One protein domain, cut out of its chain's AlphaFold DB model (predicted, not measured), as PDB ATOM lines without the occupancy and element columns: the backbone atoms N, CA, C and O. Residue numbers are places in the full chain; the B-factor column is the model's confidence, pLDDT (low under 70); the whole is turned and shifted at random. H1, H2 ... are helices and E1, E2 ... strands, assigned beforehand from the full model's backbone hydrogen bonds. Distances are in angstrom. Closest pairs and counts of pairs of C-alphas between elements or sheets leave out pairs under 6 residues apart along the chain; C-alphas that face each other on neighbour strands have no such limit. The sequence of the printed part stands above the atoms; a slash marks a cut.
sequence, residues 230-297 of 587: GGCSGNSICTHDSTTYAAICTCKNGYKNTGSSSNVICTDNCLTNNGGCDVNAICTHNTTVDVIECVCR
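This is residues 230 to 297 of the 587 residues of the protein "Hypothetical protein" of Adineta steineri (UniProt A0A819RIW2). Three small two-stranded hairpins are strung one after another along a long, loose domain: E5-E6 at one end, the short E3-E4 in the middle and E1-E2 at the other end. A single short helix, H1, packs by E5 on the E5-E6 hairpin. The printed part has 68 residues, with the order E1 E2 E3 E4 H1 E5 E6; each sheet is antiparallel, and the class is mostly strand, though under half of the residues are in named elements. The whole is loose, with a radius of gyration of the C-alphas of 14.0 A, and only just a rod, spanning 47 by 23 by 18 A.

E5 is residues 281 to 286, 15.1 A long, and E6 residues 291 to 296, 16.4 A, ending at C-alpha 296 (114.237, 127.939, 93.044). H1 is residues 273 to 276, 5.8 A. E3 is residues 255 to 257, 7.0 A, and E4 residues 266 to 268, 6.7 A. E1, residues 236 to 240, 13.1 A, begins at C-alpha 236 (103.560, 116.781, 117.035); E2 is residues 247 to 251, 13.2 A.

E5 and E6 form an antiparallel hairpin at 153 degrees, with N 282 and O 295 2.8 A apart, within hydrogen-bond range. The closest C-alphas of H1 and E5 are those of Asn 274 and Cys 283, 5.7 A. H1 is too short for an O i to N i+4 pair; its 1 O i to N i+3 pair is within range. In the hairpin E3 and E4, N 256 and O 267 are 2.9 A apart; in the hairpin E1 and E2, N 237 and O 250 are 2.8 A apart, both within range. The closest C-alphas of E2 and E4 are Cys 251 and Cys 266, 5.5 A. E1 and E2 are apart from E5 and E6.

The C-alphas farthest apart, Thr 244 and Arg 297, are 47.5 A apart. The printed part has no cut, no link is long, and no printed residue is under 70 in pLDDT.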
ATOM      1  N   GLY A 230      98.377 114.073 124.698       87.00
ATOM      2  CA  GLY A 230      99.329 113.989 125.817       87.00
ATOM      3  C   GLY A 230      99.889 115.332 126.302       87.00
ATOM      4  O   GLY A 230     100.904 115.352 126.992       87.00
ATOM      5  N   GLY A 231      99.265 116.455 125.927       85.56
ATOM      6  CA  GLY A 231      99.804 117.804 126.136       85.56
ATOM      7  C   GLY A 231     100.809 118.252 125.065       85.56
ATOM      8  O   GLY A 231     101.346 119.355 125.152       85.56
ATOM      9  N   CYS A 232     101.057 117.431 124.043       90.50
ATOM     10  CA  CYS A 232     101.980 117.726 122.956       90.50
ATOM     11  C   CYS A 232     101.387 118.718 121.934       90.50
ATOM     12  O   CYS A 232     100.205 118.653 121.587       90.50
ATOM     13  N   SER A 233     102.215 119.632 121.406       87.50
ATOM     14  CA  SER A 233     101.774 120.688 120.474       87.50
ATOM     15  C   SER A 233     101.135 120.136 119.182       87.50
ATOM     16  O   SER A 233     101.452 119.034 118.742       87.50
ATOM     17  N   GLY A 234     100.225 120.879 118.536       87.12
ATOM     18  CA  GLY A 234      99.372 120.344 117.449       87.12
ATOM     19  C   GLY A 234     100.101 119.783 116.211       87.12
ATOM     20  O   GLY A 234      99.565 118.932 115.494       87.12
ATOM     21  N   ASN A 235     101.351 120.198 115.991       89.75
ATOM     22  CA  ASN A 235     102.217 119.704 114.915       89.75
ATOM     23  C   ASN A 235     103.181 118.595 115.388       89.75
ATOM     24  O   ASN A 235     104.244 118.379 114.808       89.75
ATOM     25  N   SER A 236     102.810 117.893 116.458       91.25
ATOM     26  CA  SER A 236     103.560 116.781 117.035       91.25
ATOM     27  C   SER A 236     102.680 115.548 117.235       91.25
ATOM     28  O   SER A 236     101.452 115.640 117.303       91.25
ATOM     29  N   ILE A 237     103.327 114.392 117.312       91.50
ATOM     30  CA  ILE A 237     102.748 113.083 117.583       91.50
ATOM     31  C   ILE A 237     103.136 112.708 119.014       91.50
ATOM     32  O   ILE A 237     104.326 112.694 119.345       91.50
ATOM     33  N   CYS A 238     102.143 112.395 119.844       92.88
ATOM     34  CA  CYS A 238     102.371 111.769 121.140       92.88
ATOM     35  C   CYS A 238     102.629 110.266 120.973       92.88
ATOM     36  O   CYS A 238     101.851 109.556 120.332       92.88
ATOM     37  N   THR A 239     103.709 109.782 121.573       93.25
ATOM     38  CA  THR A 239     104.046 108.360 121.724       93.25
ATOM     39  C   THR A 239     104.421 108.078 123.180       93.25
ATOM     40  O   THR A 239     104.583 109.008 123.965       93.25
ATOM     41  N   HIS A 240     104.558 106.809 123.569       91.25
ATOM     42  CA  HIS A 240     105.043 106.445 124.909       91.25
ATOM     43  C   HIS A 240     106.506 106.013 124.868       91.25
ATOM     44  O   HIS A 240     106.921 105.282 123.967       91.25
ATOM     45  N   ASP A 241     107.276 106.444 125.865       90.94
ATOM     46  CA  ASP A 241     108.648 106.000 126.085       90.94
ATOM     47  C   ASP A 241     108.721 104.483 126.314       90.94
ATOM     48  O   ASP A 241     107.961 103.922 127.107       90.94
ATOM     49  N   SER A 242     109.683 103.816 125.677       87.94
ATOM     50  CA  SER A 242     109.795 102.353 125.707       87.94
ATOM     51  C   SER A 242     110.221 101.776 127.062       87.94
ATOM     52  O   SER A 242     110.074 100.574 127.274       87.94
ATOM     53  N   THR A 243     110.750 102.604 127.972       87.69
ATOM     54  CA  THR A 243     111.291 102.169 129.273       87.69
ATOM     55  C   THR A 243     110.429 102.632 130.450       87.69
ATOM     56  O   THR A 243     110.243 101.894 131.415       87.69
ATOM     57  N   THR A 244     109.897 103.851 130.382       89.19
ATOM     58  CA  THR A 244     109.152 104.517 131.462       89.19
ATOM     59  C   THR A 244     107.656 104.650 131.189       89.19
ATOM     60  O   THR A 244     106.909 104.988 132.109       89.19
ATOM     61  N   TYR A 245     107.217 104.399 129.949       89.19
ATOM     62  CA  TYR A 245     105.856 104.649 129.462       89.19
ATOM     63  C   TYR A 245     105.385 106.098 129.698       89.19
ATOM     64  O   TYR A 245     104.208 106.361 129.913       89.19
ATOM     65  N   ALA A 246     106.307 107.066 129.710       87.69
ATOM     66  CA  ALA A 246     105.975 108.487 129.750       87.69
ATOM     67  C   ALA A 246     105.590 109.001 128.357       87.69
ATOM     68  O   ALA A 246     106.171 108.576 127.360       87.69
ATOM     69  N   ALA A 247     104.657 109.954 128.292       88.50
ATOM     70  CA  ALA A 247     104.296 110.612 127.041       88.50
ATOM     71  C   ALA A 247     105.495 111.403 126.482       88.50
ATOM     72  O   ALA A 247     106.029 112.298 127.140       88.50
ATOM     73  N   ILE A 248     105.905 111.072 125.257       90.75
ATOM     74  CA  ILE A 248     106.929 111.756 124.471       90.75
ATOM     75  C   ILE A 248     106.250 112.458 123.300       90.75
ATOM     76  O   ILE A 248     105.497 111.861 122.533       90.75
ATOM     77  N   CYS A 249     106.583 113.730 123.121       91.88
ATOM     78  CA  CYS A 249     106.144 114.535 121.993       91.88
ATOM     79  C   CYS A 249     107.225 114.538 120.904       91.88
ATOM     80  O   CYS A 249     108.332 115.022 121.134       91.88
ATOM     81  N   THR A 250     106.915 114.048 119.703       91.62
ATOM     82  CA  THR A 250     107.824 114.108 118.540       91.62
ATOM     83  C   THR A 250     107.228 114.991 117.453       91.62
ATOM     84  O   THR A 250     106.044 114.880 117.156       91.62
ATOM     85  N   CYS A 251     108.001 115.903 116.861       90.62
ATOM     86  CA  CYS A 251     107.478 116.717 115.763       90.62
ATOM     87  C   CYS A 251     107.156 115.849 114.546       90.62
ATOM     88  O   CYS A 251     107.899 114.918 114.234       90.62
ATOM     89  N   LYS A 252     106.056 116.172 113.854       88.00
ATOM     90  CA  LYS A 252     105.767 115.610 112.531       88.00
ATOM     91  C   LYS A 252     106.890 115.990 111.560       88.00
ATOM     92  O   LYS A 252     107.597 116.981 111.778       88.00
ATOM     93  N   ASN A 253     107.022 115.239 110.469       85.00
ATOM     94  CA  ASN A 253     107.880 115.659 109.364       85.00
ATOM     95  C   ASN A 253     107.438 117.059 108.875       85.00
ATOM     96  O   ASN A 253     106.302 117.475 109.096       85.00
ATOM     97  N   GLY A 254     108.369 117.843 108.332       81.38
ATOM     98  CA  GLY A 254     108.123 119.260 108.033       81.38
ATOM     99  C   GLY A 254     108.223 120.222 109.229       81.38
ATOM    100  O   GLY A 254     108.340 121.427 109.014       81.38
ATOM    101  N   TYR A 255     108.285 119.730 110.474       87.19
ATOM    102  CA  TYR A 255     108.410 120.564 111.678       87.19
ATOM    103  C   TYR A 255     109.666 120.258 112.506       87.19
ATOM    104  O   TYR A 255     110.174 119.136 112.532       87.19
ATOM    105  N   LYS A 256     110.128 121.257 113.264       88.62
ATOM    106  CA  LYS A 256     111.277 121.177 114.175       88.62
ATOM    107  C   LYS A 256     110.899 121.660 115.569       88.62
ATOM    108  O   LYS A 256     110.161 122.633 115.719       88.62
ATOM    109  N   ASN A 257     111.455 121.008 116.593       90.25
ATOM    110  CA  ASN A 257     111.307 121.470 117.970       90.25
ATOM    111  C   ASN A 257     112.093 122.776 118.171       90.25
ATOM    112  O   ASN A 257     113.318 122.794 118.039       90.25
ATOM    113  N   THR A 258     111.380 123.850 118.494       89.19
ATOM    114  CA  THR A 258     111.916 125.164 118.888       89.19
ATOM    115  C   THR A 258     111.755 125.438 120.387       89.19
ATOM    116  O   THR A 258     112.247 126.450 120.882       89.19
ATOM    117  N   GLY A 259     111.081 124.536 121.108       87.56
ATOM    118  CA  GLY A 259     110.937 124.545 122.560       87.56
ATOM    119  C   GLY A 259     112.063 123.784 123.267       87.56
ATOM    120  O   GLY A 259     113.214 123.783 122.833       87.56
ATOM    121  N   SER A 260     111.731 123.126 124.378       85.94
ATOM    122  CA  SER A 260     112.664 122.298 125.153       85.94
ATOM    123  C   SER A 260     112.371 120.802 124.982       85.94
ATOM    124  O   SER A 260     111.448 120.410 124.268       85.94
ATOM    125  N   SER A 261     113.148 119.943 125.646       80.62
ATOM    126  CA  SER A 261     112.858 118.505 125.746       80.62
ATOM    127  C   SER A 261     111.603 118.196 126.574       80.62
ATOM    128  O   SER A 261     110.974 117.169 126.353       80.62
ATOM    129  N   SER A 262     111.225 119.078 127.506       79.44
ATOM    130  CA  SER A 262     110.046 118.925 128.378       79.44
ATOM    131  C   SER A 262     108.824 119.727 127.912       79.44
ATOM    132  O   SER A 262     107.748 119.579 128.479       79.44
ATOM    133  N   ASN A 263     108.980 120.592 126.908       84.38
ATOM    134  CA  ASN A 263     107.905 121.358 126.282       84.38
ATOM    135  C   ASN A 263     108.207 121.487 124.782       84.38
ATOM    136  O   ASN A 263     108.904 122.412 124.355       84.38
ATOM    137  N   VAL A 264     107.738 120.509 124.006       89.81
ATOM    138  CA  VAL A 264     108.064 120.357 122.584       89.81
ATOM    139  C   VAL A 264     107.140 121.225 121.731       89.81
ATOM    140  O   VAL A 264     105.951 120.934 121.561       89.81
ATOM    141  N   ILE A 265     107.705 122.290 121.163       89.31
ATOM    142  CA  ILE A 265     107.003 123.260 120.315       89.31
ATOM    143  C   ILE A 265     107.432 123.017 118.871       89.31
ATOM    144  O   ILE A 265     108.567 123.305 118.504       89.31
ATOM    145  N   CYS A 266     106.535 122.471 118.052       89.94
ATOM    146  CA  CYS A 266     106.846 122.106 116.671       89.94
ATOM    147  C   CYS A 266     106.509 123.246 115.701       89.94
ATOM    148  O   CYS A 266     105.363 123.417 115.275       89.94
ATOM    149  N   THR A 267     107.529 124.042 115.373       88.88
ATOM    150  CA  THR A 267     107.465 125.128 114.385       88.88
ATOM    151  C   THR A 267     107.761 124.583 112.991       88.88
ATOM    152  O   THR A 267     108.562 123.662 112.844       88.88
ATOM    153  N   ASP A 268     107.096 125.132 111.974       88.19
ATOM    154  CA  ASP A 268     107.299 124.753 110.572       88.19
ATOM    155  C   ASP A 268     108.746 125.036 110.141       88.19
ATOM    156  O   ASP A 268     109.275 126.123 110.405       88.19
ATOM    157  N   ASN A 269     109.395 124.068 109.490       88.19
ATOM    158  CA  ASN A 269     110.799 124.177 109.105       88.19
ATOM    159  C   ASN A 269     111.057 125.377 108.188       88.19
ATOM    160  O   ASN A 269     112.108 126.001 108.318       88.19
ATOM    161  N   CYS A 270     110.115 125.758 107.316       90.88
ATOM    162  CA  CYS A 270     110.290 126.910 106.429       90.88
ATOM    163  C   CYS A 270     110.439 128.235 107.193       90.88
ATOM    164  O   CYS A 270     111.136 129.137 106.727       90.88
ATOM    165  N   LEU A 271     109.877 128.332 108.404       89.56
ATOM    166  CA  LEU A 271     110.041 129.490 109.290       89.56
ATOM    167  C   LEU A 271     111.411 129.520 109.996       89.56
ATOM    168  O   LEU A 271     111.768 130.531 110.600       89.56
ATOM    169  N   THR A 272     112.201 128.442 109.922       85.38
ATOM    170  CA  THR A 272     113.526 128.339 110.551       85.38
ATOM    171  C   THR A 272     114.612 128.062 109.511       85.38
ATOM    172  O   THR A 272     114.703 126.962 108.974       85.38
ATOM    173  N   ASN A 273     115.476 129.044 109.233       85.38
ATOM    174  CA  ASN A 273     116.572 128.905 108.257       85.38
ATOM    175  C   ASN A 273     116.091 128.448 106.854       85.38
ATOM    176  O   ASN A 273     116.717 127.591 106.234       85.38
ATOM    177  N   ASN A 274     114.953 128.979 106.381       89.06
ATOM    178  CA  ASN A 274     114.340 128.645 105.081       89.06
ATOM    179  C   ASN A 274     114.165 127.124 104.857       89.06
ATOM    180  O   ASN A 274     114.363 126.639 103.750       89.06
ATOM    181  N   GLY A 275     113.911 126.341 105.914       87.44
ATOM    182  CA  GLY A 275     113.822 124.875 105.849       87.44
ATOM    183  C   GLY A 275     115.115 124.142 105.466       87.44
ATOM    184  O   GLY A 275     115.081 122.932 105.274       87.44
ATOM    185  N   GLY A 276     116.247 124.846 105.363       88.00
ATOM    186  CA  GLY A 276     117.488 124.331 104.773       88.00
ATOM    187  C   GLY A 276     117.601 124.537 103.257       88.00
ATOM    188  O   GLY A 276     118.611 124.148 102.679       88.00
ATOM    189  N   CYS A 277     116.611 125.164 102.616       92.62
ATOM    190  CA  CYS A 277     116.653 125.510 101.199       92.62
ATOM    191  C   CYS A 277     117.653 126.644 100.903       92.62
ATOM    192  O   CYS A 277     117.861 127.531 101.737       92.62
ATOM    193  N   ASP A 278     118.200 126.657  99.681       95.50
ATOM    194  CA  ASP A 278     119.057 127.722  99.132       95.50
ATOM    195  C   ASP A 278     118.512 129.140  99.416       95.50
ATOM    196  O   ASP A 278     117.300 129.370  99.453       95.50
ATOM    197  N   VAL A 279     119.401 130.128  99.566       93.06
ATOM    198  CA  VAL A 279     119.024 131.538  99.777       93.06
ATOM    199  C   VAL A 279     118.156 132.104  98.641       93.06
ATOM    200  O   VAL A 279     117.352 133.006  98.885       93.06
ATOM    201  N   ASN A 280     118.264 131.550  97.429       94.12
ATOM    202  CA  ASN A 280     117.473 131.854  96.235       94.12
ATOM    203  C   ASN A 280     116.308 130.872  95.995       94.12
ATOM    204  O   ASN A 280     115.604 131.000  94.994       94.12
ATOM    205  N   ALA A 281     116.056 129.929  96.908       94.88
ATOM    206  CA  ALA A 281     114.879 129.066  96.899       94.88
ATOM    207  C   ALA A 281     113.751 129.604  97.793       94.88
ATOM    208  O   ALA A 281     113.969 130.308  98.784       94.88
ATOM    209  N   ILE A 282     112.519 129.254  97.446       93.38
ATOM    210  CA  ILE A 282     111.350 129.326  98.319       93.38
ATOM    211  C   ILE A 282     111.215 127.960  98.991       93.38
ATOM    212  O   ILE A 282     111.211 126.935  98.309       93.38
ATOM    213  N   CYS A 283     111.109 127.955 100.316       92.50
ATOM    214  CA  CYS A 283     110.688 126.784 101.070       92.50
ATOM    215  C   CYS A 283     109.159 126.698 101.081       92.50
ATOM    216  O   CYS A 283     108.486 127.662 101.454       92.50
ATOM    217  N   THR A 284     108.616 125.544 100.704       90.81
ATOM    218  CA  THR A 284     107.190 125.220 100.810       90.81
ATOM    219  C   THR A 284     107.017 123.889 101.522       90.81
ATOM    220  O   THR A 284     107.621 122.890 101.140       90.81
ATOM    221  N   HIS A 285     106.177 123.858 102.552       87.00
ATOM    222  CA  HIS A 285     105.855 122.635 103.275       87.00
ATOM    223  C   HIS A 285     104.588 121.990 102.686       87.00
ATOM    224  O   HIS A 285     103.508 122.582 102.700       87.00
ATOM    225  N   ASN A 286     104.728 120.777 102.148       83.69
ATOM    226  CA  ASN A 286     103.644 120.021 101.533       83.69
ATOM    227  C   ASN A 286     102.909 119.162 102.577       83.69
ATOM    228  O   ASN A 286     103.247 118.000 102.807       83.69
ATOM    229  N   THR A 287     101.853 119.729 103.160       76.25
ATOM    230  CA  THR A 287     101.008 119.126 104.213       76.25
ATOM    231  C   THR A 287     100.162 117.921 103.773       76.25
ATOM    232  O   THR A 287      99.365 117.411 104.558       76.25
ATOM    233  N   THR A 288     100.296 117.450 102.526       76.81
ATOM    234  CA  THR A 288      99.666 116.192 102.068       76.81
ATOM    235  C   THR A 288     100.579 114.982 102.299       76.81
ATOM    236  O   THR A 288     100.104 113.851 102.382       76.81
ATOM    237  N   VAL A 289     101.891 115.214 102.405       77.44
ATOM    238  CA  VAL A 289     102.932 114.187 102.603       77.44
ATOM    239  C   VAL A 289     103.900 114.528 103.751       77.44
ATOM    240  O   VAL A 289     104.830 113.767 104.007       77.44
ATOM    241  N   ASP A 290     103.679 115.655 104.438       75.00
ATOM    242  CA  ASP A 290     104.520 116.233 105.495       75.00
ATOM    243  C   ASP A 290     106.012 116.365 105.090       75.00
ATOM    244  O   ASP A 290     106.915 116.039 105.861       75.00
ATOM    245  N   VAL A 291     106.308 116.834 103.866       81.62
ATOM    246  CA  VAL A 291     107.699 117.057 103.399       81.62
ATOM    247  C   VAL A 291     107.999 118.519 103.076       81.62
ATOM    248  O   VAL A 291     107.132 119.271 102.629       81.62
ATOM    249  N   ILE A 292     109.257 118.914 103.276       85.69
ATOM    250  CA  ILE A 292     109.769 120.217 102.843       85.69
ATOM    251  C   ILE A 292     110.226 120.124 101.393       85.69
ATOM    252  O   ILE A 292     111.080 119.307 101.055       85.69
ATOM    253  N   GLU A 293     109.675 120.998 100.561       89.38
ATOM    254  CA  GLU A 293     110.036 121.167  99.162       89.38
ATOM    255  C   GLU A 293     110.760 122.507  98.989       89.38
ATOM    256  O   GLU A 293     110.309 123.549  99.471       89.38
ATOM    257  N   CYS A 294     111.897 122.480  98.296       92.62
ATOM    258  CA  CYS A 294     112.691 123.662  97.980       92.62
ATOM    259  C   CYS A 294     112.567 123.959  96.483       92.62
ATOM    260  O   CYS A 294     113.022 123.168  95.659       92.62
ATOM    261  N   VAL A 295     111.990 125.101  96.114       93.44
ATOM    262  CA  VAL A 295     111.805 125.490  94.706       93.44
ATOM    263  C   VAL A 295     112.602 126.758  94.425       93.44
ATOM    264  O   VAL A 295     112.419 127.766  95.105       93.44
ATOM    265  N   CYS A 296     113.497 126.737  93.433       95.00
ATOM    266  CA  CYS A 296     114.237 127.939  93.044       95.00
ATOM    267  C   CYS A 296     113.281 129.061  92.614       95.00
ATOM    268  O   CYS A 296     112.274 128.817  91.947       95.00
ATOM    269  N   ARG A 297     113.589 130.304  93.001       93.38
ATOM    270  CA  ARG A 297     112.826 131.475  92.551       93.38
ATOM    271  C   ARG A 297     112.932 131.626  91.035       93.38
ATOM    272  O   ARG A 297     113.884 131.164  90.411       93.38
TER     273      ARG A 297